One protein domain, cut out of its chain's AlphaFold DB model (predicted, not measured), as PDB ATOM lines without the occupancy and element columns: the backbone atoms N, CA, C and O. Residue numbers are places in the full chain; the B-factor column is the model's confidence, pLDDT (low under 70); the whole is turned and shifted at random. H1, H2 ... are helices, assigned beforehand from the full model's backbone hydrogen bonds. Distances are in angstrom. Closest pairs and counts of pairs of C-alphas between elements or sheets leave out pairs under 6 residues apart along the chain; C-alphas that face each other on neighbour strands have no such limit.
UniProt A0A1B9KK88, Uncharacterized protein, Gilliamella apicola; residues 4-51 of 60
ATOM      1  N   SER A   4     -45.354 -47.246  52.793       87.62
ATOM      2  CA  SER A   4     -44.852 -47.498  51.434       87.62
ATOM      3  C   SER A   4     -45.903 -48.123  50.508       87.62
ATOM      4  O   SER A   4     -46.039 -47.731  49.354       87.62
ATOM      5  N   VAL A   5     -46.703 -49.065  51.024       88.81
ATOM      6  CA  VAL A   5     -47.780 -49.713  50.255       88.81
ATOM      7  C   VAL A   5     -48.897 -48.713  49.946       88.81
ATOM      8  O   VAL A   5     -49.373 -48.648  48.818       88.81
ATOM      9  N   ASN A   6     -49.278 -47.883  50.922       89.62
ATOM     10  CA  ASN A   6     -50.241 -46.802  50.698       89.62
ATOM     11  C   ASN A   6     -49.754 -45.780  49.665       89.62
ATOM     12  O   ASN A   6     -50.555 -45.292  48.871       89.62
ATOM     13  N   GLU A   7     -48.469 -45.434  49.684       89.94
ATOM     14  CA  GLU A   7     -47.891 -44.501  48.716       89.94
ATOM     15  C   GLU A   7     -47.931 -45.067  47.298       89.94
ATOM     16  O   GLU A   7     -48.391 -44.364  46.402       89.94
ATOM     17  N   LEU A   8     -47.576 -46.342  47.100       90.12
ATOM     18  CA  LEU A   8     -47.692 -46.985  45.786       90.12
ATOM     19  C   LEU A   8     -49.133 -46.988  45.273       90.12
ATOM     20  O   LEU A   8     -49.378 -46.592  44.137       90.12
ATOM     21  N   ILE A   9     -50.098 -47.365  46.118       89.50
ATOM     22  CA  ILE A   9     -51.520 -47.373  45.737       89.50
ATOM     23  C   ILE A   9     -51.980 -45.972  45.312       89.50
ATOM     24  O   ILE A   9     -52.734 -45.833  44.352       89.50
ATOM     25  N   LYS A  10     -51.524 -44.922  46.009       89.31
ATOM     26  CA  LYS A  10     -51.853 -43.528  45.673       89.31
ATOM     27  C   LYS A  10     -51.189 -43.048  44.388       89.31
ATOM     28  O   LYS A  10     -51.766 -42.206  43.709       89.31
ATOM     29  N   MET A  11     -49.988 -43.536  44.082       89.19
ATOM     30  CA  MET A  11     -49.304 -43.216  42.829       89.19
ATOM     31  C   MET A  11     -50.013 -43.837  41.620       89.19
ATOM     32  O   MET A  11     -49.936 -43.286  40.525       89.19
ATOM     33  N   GLY A  12     -50.776 -44.911  41.833       87.31
ATOM     34  CA  GLY A  12     -51.558 -45.565  40.793       87.31
ATOM     35  C   GLY A  12     -50.761 -46.661  40.078       87.31
ATOM     36  O   GLY A  12     -49.762 -47.140  40.623       87.31
ATOM     37  N   PRO A  13     -51.209 -47.103  38.891       88.25
ATOM     38  CA  PRO A  13     -50.619 -48.246  38.203       88.25
ATOM     39  C   PRO A  13     -49.137 -48.036  37.879       88.25
ATOM     40  O   PRO A  13     -48.661 -46.903  37.787       88.25
ATOM     41  N   LEU A  14     -48.410 -49.139  37.712       88.88
ATOM     42  CA  LEU A  14     -47.007 -49.123  37.324       88.88
ATOM     43  C   LEU A  14     -46.833 -48.394  35.981       88.88
ATOM     44  O   LEU A  14     -47.694 -48.497  35.102       88.88
ATOM     45  N   PRO A  15     -45.720 -47.662  35.808       88.62
ATOM     46  CA  PRO A  15     -45.414 -47.029  34.534       88.62
ATOM     47  C   PRO A  15     -45.316 -48.074  33.413       88.62
ATOM     48  O   PRO A  15     -44.766 -49.157  33.601       88.62
ATOM     49  N   SER A  16     -45.832 -47.726  32.230       85.50
ATOM     50  CA  SER A  16     -45.649 -48.515  31.004       85.50
ATOM     51  C   SER A  16     -44.167 -48.581  30.619       85.50
ATOM     52  O   SER A  16     -43.410 -47.656  30.901       85.50
ATOM     53  N   GLU A  17     -43.773 -49.619  29.880       84.88
ATOM     54  CA  GLU A  17     -42.442 -49.745  29.264       84.88
ATOM     55  C   GLU A  17     -42.048 -48.549  28.379       84.88
ATOM     56  O   GLU A  17     -40.869 -48.268  28.189       84.88
ATOM     57  N   THR A  18     -43.034 -47.818  27.860       88.31
ATOM     58  CA  THR A  18     -42.827 -46.620  27.031       88.31
ATOM     59  C   THR A  18     -42.607 -45.345  27.855       88.31
ATOM     60  O   THR A  18     -42.317 -44.284  27.298       88.31
ATOM     61  N   CYS A  19     -42.744 -45.419  29.183       88.69
ATOM     62  CA  CYS A  19     -42.524 -44.288  30.074       88.69
ATOM     63  C   CYS A  19     -41.052 -43.859  30.027       88.69
ATOM     64  O   CYS A  19     -40.151 -44.652  30.276       88.69
ATOM     65  N   SER A  20     -40.813 -42.585  29.710       91.56
ATOM     66  CA  SER A  20     -39.463 -42.006  29.622       91.56
ATOM     67  C   SER A  20     -39.094 -41.143  30.837       91.56
ATOM     68  O   SER A  20     -38.010 -40.567  30.874       91.56
ATOM     69  N   ASP A  21     -39.989 -41.023  31.822       93.94
ATOM     70  CA  ASP A  21     -39.764 -40.238  33.037       93.94
ATOM     71  C   ASP A  21     -38.968 -41.064  34.060       93.94
ATOM     72  O   ASP A  21     -39.512 -41.871  34.817       93.94
ATOM     73  N   ILE A  22     -37.647 -40.884  34.038       93.19
ATOM     74  CA  ILE A  22     -36.710 -41.646  34.870       93.19
ATOM     75  C   ILE A  22     -36.909 -41.356  36.359       93.19
ATOM     76  O   ILE A  22     -36.885 -42.289  37.160       93.19
ATOM     77  N   ASP A  23     -37.144 -40.099  36.745       93.81
ATOM     78  CA  ASP A  23     -37.377 -39.723  38.144       93.81
ATOM     79  C   ASP A  23     -38.651 -40.382  38.690       93.81
ATOM     80  O   ASP A  23     -38.676 -40.889  39.819       93.81
ATOM     81  N   PHE A  24     -39.700 -40.442  37.867       91.00
ATOM     82  CA  PHE A  24     -40.933 -41.145  38.203       91.00
ATOM     83  C   PHE A  24     -40.709 -42.652  38.377       91.00
ATOM     84  O   PHE A  24     -41.114 -43.217  39.397       91.00
ATOM     85  N   ILE A  25     -40.008 -43.300  37.440       92.75
ATOM     86  CA  ILE A  25     -39.668 -44.733  37.522       92.75
ATOM     87  C   ILE A  25     -38.824 -45.019  38.773       92.75
ATOM     88  O   ILE A  25     -39.125 -45.942  39.539       92.75
ATOM     89  N   GLN A  26     -37.812 -44.191  39.034       94.44
ATOM     90  CA  GLN A  26     -36.928 -44.325  40.189       94.44
ATOM     91  C   GLN A  26     -37.705 -44.211  41.505       94.44
ATOM     92  O   GLN A  26     -37.433 -44.944  42.460       94.44
ATOM     93  N   LYS A  27     -38.711 -43.329  41.562       93.31
ATOM     94  CA  LYS A  27     -39.585 -43.189  42.730       93.31
ATOM     95  C   LYS A  27     -40.367 -44.473  43.014       93.31
ATOM     96  O   LYS A  27     -40.370 -44.918  44.162       93.31
ATOM     97  N   TYR A  28     -40.966 -45.100  41.998       93.31
ATOM     98  CA  TYR A  28     -41.626 -46.406  42.159       93.31
ATOM     99  C   TYR A  28     -40.653 -47.465  42.666       93.31
ATOM    100  O   TYR A  28     -40.943 -48.160  43.643       93.31
ATOM    101  N   GLN A  29     -39.484 -47.557  42.031       92.56
ATOM    102  CA  GLN A  29     -38.465 -48.541  42.374       92.56
ATOM    103  C   GLN A  29     -38.026 -48.407  43.838       92.56
ATOM    104  O   GLN A  29     -38.015 -49.396  44.569       92.56
ATOM    105  N   ASN A  30     -37.733 -47.191  44.301       94.38
ATOM    106  CA  ASN A  30     -37.301 -46.950  45.680       94.38
ATOM    107  C   ASN A  30     -38.362 -47.378  46.707       94.38
ATOM    108  O   ASN A  30     -38.032 -47.997  47.722       94.38
ATOM    109  N   ILE A  31     -39.640 -47.086  46.442       92.81
ATOM    110  CA  ILE A  31     -40.729 -47.461  47.352       92.81
ATOM    111  C   ILE A  31     -40.930 -48.982  47.350       92.81
ATOM    112  O   ILE A  31     -41.066 -49.565  48.427       92.81
ATOM    113  N   LEU A  32     -40.871 -49.639  46.185       90.75
ATOM    114  CA  LEU A  32     -40.950 -51.101  46.077       90.75
ATOM    115  C   LEU A  32     -39.823 -51.796  46.854       90.75
ATOM    116  O   LEU A  32     -40.102 -52.692  47.646       90.75
ATOM    117  N   HIS A  33     -38.575 -51.338  46.717       90.75
ATOM    118  CA  HIS A  33     -37.431 -51.893  47.463       90.75
ATOM    119  C   HIS A  33     -37.538 -51.694  48.980       90.75
ATOM    120  O   HIS A  33     -36.993 -52.486  49.753       90.75
ATOM    121  N   SER A  34     -38.268 -50.671  49.436       90.69
ATOM    122  CA  SER A  34     -38.522 -50.459  50.869       90.69
ATOM    123  C   SER A  34     -39.489 -51.487  51.474       90.69
ATOM    124  O   SER A  34     -39.523 -51.670  52.696       90.69
ATOM    125  N   ILE A  35     -40.279 -52.174  50.643       88.50
ATOM    126  CA  ILE A  35     -41.259 -53.166  51.086       88.50
ATOM    127  C   ILE A  35     -40.558 -54.517  51.234       88.50
ATOM    128  O   ILE A  35     -40.436 -55.300  50.299       88.50
ATOM    129  N   GLN A  36     -40.088 -54.786  52.449       86.00
ATOM    130  CA  GLN A  36     -39.411 -56.037  52.788       86.00
ATOM    131  C   GLN A  36     -40.400 -57.100  53.298       86.00
ATOM    132  O   GLN A  36     -41.301 -56.750  54.072       86.00
ATOM    133  N   PRO A  37     -40.235 -58.390  52.943       83.25
ATOM    134  CA  PRO A  37     -41.028 -59.481  53.507       83.25
ATOM    135  C   PRO A  37     -40.881 -59.588  55.040       83.25
ATOM    136  O   PRO A  37     -39.849 -59.187  55.582       83.25
ATOM    137  N   PRO A  38     -41.863 -60.174  55.750       85.12
ATOM    138  CA  PRO A  38     -43.134 -60.682  55.236       85.12
ATOM    139  C   PRO A  38     -44.155 -59.561  54.971       85.12
ATOM    140  O   PRO A  38     -44.168 -58.529  55.645       85.12
ATOM    141  N   LEU A  39     -45.023 -59.785  53.984       83.88
ATOM    142  CA  LEU A  39     -46.215 -58.968  53.745       83.88
ATOM    143  C   LEU A  39     -47.372 -59.472  54.619       83.88
ATOM    144  O   LEU A  39     -47.469 -60.663  54.906       83.88
ATOM    145  N   SER A  40     -48.264 -58.570  55.018       85.75
ATOM    146  CA  SER A  40     -49.558 -58.928  55.612       85.75
ATOM    147  C   SER A  40     -50.538 -59.426  54.546       85.75
ATOM    148  O   SER A  40     -50.368 -59.124  53.373       85.75
ATOM    149  N   ASN A  41     -51.599 -60.139  54.935       82.50
ATOM    150  CA  ASN A  41     -52.558 -60.733  53.987       82.50
ATOM    151  C   ASN A  41     -53.251 -59.718  53.061       82.50
ATOM    152  O   ASN A  41     -53.629 -60.060  51.946       82.50
ATOM    153  N   GLU A  42     -53.428 -58.477  53.514       87.00
ATOM    154  CA  GLU A  42     -54.150 -57.443  52.765       87.00
ATOM    155  C   GLU A  42     -53.251 -56.695  51.768       87.00
ATOM    156  O   GLU A  42     -53.737 -56.124  50.790       87.00
ATOM    157  N   GLU A  43     -51.935 -56.686  51.996       86.44
ATOM    158  CA  GLU A  43     -50.974 -55.948  51.171       86.44
ATOM    159  C   GLU A  43     -50.846 -56.517  49.746       86.44
ATOM    160  O   GLU A  43     -50.938 -55.725  48.806       86.44
ATOM    161  N   PRO A  44     -50.727 -57.843  49.524       86.06
ATOM    162  CA  PRO A  44     -50.690 -58.435  48.190       86.06
ATOM    163  C   PRO A  44     -51.918 -58.077  47.357       86.06
ATOM    164  O   PRO A  44     -51.776 -57.649  46.216       86.06
ATOM    165  N   THR A  45     -53.123 -58.166  47.935       85.88
ATOM    166  CA  THR A  45     -54.376 -57.857  47.227       85.88
ATOM    167  C   THR A  45     -54.401 -56.421  46.717       85.88
ATOM    168  O   THR A  45     -54.913 -56.152  45.634       85.88
ATOM    169  N   LYS A  46     -53.830 -55.483  47.477       87.12
ATOM    170  CA  LYS A  46     -53.725 -54.088  47.045       87.12
ATOM    171  C   LYS A  46     -52.599 -53.876  46.037       87.12
ATOM    172  O   LYS A  46     -52.807 -53.159  45.065       87.12
ATOM    173  N   LEU A  47     -51.441 -54.506  46.228       86.88
ATOM    174  CA  LEU A  47     -50.303 -54.390  45.309       86.88
ATOM    175  C   LEU A  47     -50.616 -54.959  43.918       86.88
ATOM    176  O   LEU A  47     -50.155 -54.401  42.930       86.88
ATOM    177  N   ILE A  48     -51.461 -55.991  43.823       86.69
ATOM    178  CA  ILE A  48     -51.926 -56.539  42.536       86.69
ATOM    179  C   ILE A  48     -52.630 -55.470  41.683       86.69
ATOM    180  O   ILE A  48     -52.486 -55.460  40.465       86.69
ATOM    181  N   THR A  49     -53.324 -54.509  42.303       84.69
ATOM    182  CA  THR A  49     -54.009 -53.437  41.555       84.69
ATOM    183  C   THR A  49     -53.052 -52.494  40.821       84.69
ATOM    184  O   THR A  49     -53.473 -51.815  39.886       84.69
ATOM    185  N   LEU A  50     -51.767 -52.468  41.203       87.19
ATOM    186  CA  LEU A  50     -50.750 -51.646  40.545       87.19
ATOM    187  C   LEU A  50     -50.426 -52.138  39.141       87.19
ATOM    188  O   LEU A  50     -49.943 -51.361  38.328       87.19
ATOM    189  N   PHE A  51     -50.671 -53.407  38.842       82.00
ATOM    190  CA  PHE A  51     -50.355 -53.915  37.522       82.00
ATOM    191  C   PHE A  51     -51.286 -53.324  36.449       82.00
ATOM    192  O   PHE A  51     -50.846 -53.084  35.334       82.00
TER     193      PHE A  51
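What this domain is: This is residues 4 to 51 of the 60 residues of an uncharacterized protein of Gilliamella apicola (UniProt A0A1B9KK88). Three helices make a small, elongated body in which the short H1 packs on both H2 and H3, side by side with each, while H2 and H3 do not meet each other. The links between the helices loop out at the two far ends, where residues 17 to 23 and residues 36 to 42 stick out, and these ends make the longest axis. The printed part has 48 residues with three named helices, H1, H2 and H3 in that order along the chain, and no named strand; the class is all helix. The whole is only just compact, close to loose, with a radius of gyration of the C-alphas of 11.1 A, and it spans 33 by 18 by 16 A.

How they stand to each other: H1, residues 4 to 11, touches H2, residues 22 to 34. Their closest C-alphas are those of Ser 4 and Ile 31, 5.8 A apart. The two run opposite ways at a shallow tilt of 29 degrees and form a helical hairpin. H1 also touches H3, residues 42 to 51, where the closest C-alphas are those of Ile 9 and Leu 50, 6.8 A apart. H1 and H3 run the same way at a tilt of 35.0 degrees, only just steep. H2 and H3 are apart, with no C-alpha of the one within 8 A of the other. In H1 and H2 every O i to N i+4 pair of the backbone is within hydrogen-bond range; in H3 it is 3 of 6.

Where its parts are: H1 runs from Ser 4, whose C-alpha is at (-44.852, -47.498, 51.434), to Met 11, 10.6 A from first to last C-alpha. H2, the longest helix with 13 residues, runs from Ile 22, C-alpha at (-36.710, -41.646, 34.870), to Ser 34 and measures 18.4 A. H3 runs from Glu 42 to Phe 51, whose C-alpha is at (-50.355, -53.915, 37.522), and measures 16.1 A.

The domain as a whole: The two C-alphas farthest apart are those of Ser 20 and Asn 41, 33.4 A. Residues 17 to 23, of which 22 and 23 belong to H2, stand free, and so do residues 36 to 42, of which 42 belongs to H3. Without these two stretches the body has 34 residues and spans 23 by 21 by 13 A. The link from H1 to H2 has 10 residues and the link from H2 to H3 has 7; both are short. The printed part has no cut. The mean pLDDT of the printed part is 88.7, and no printed residue is under 70.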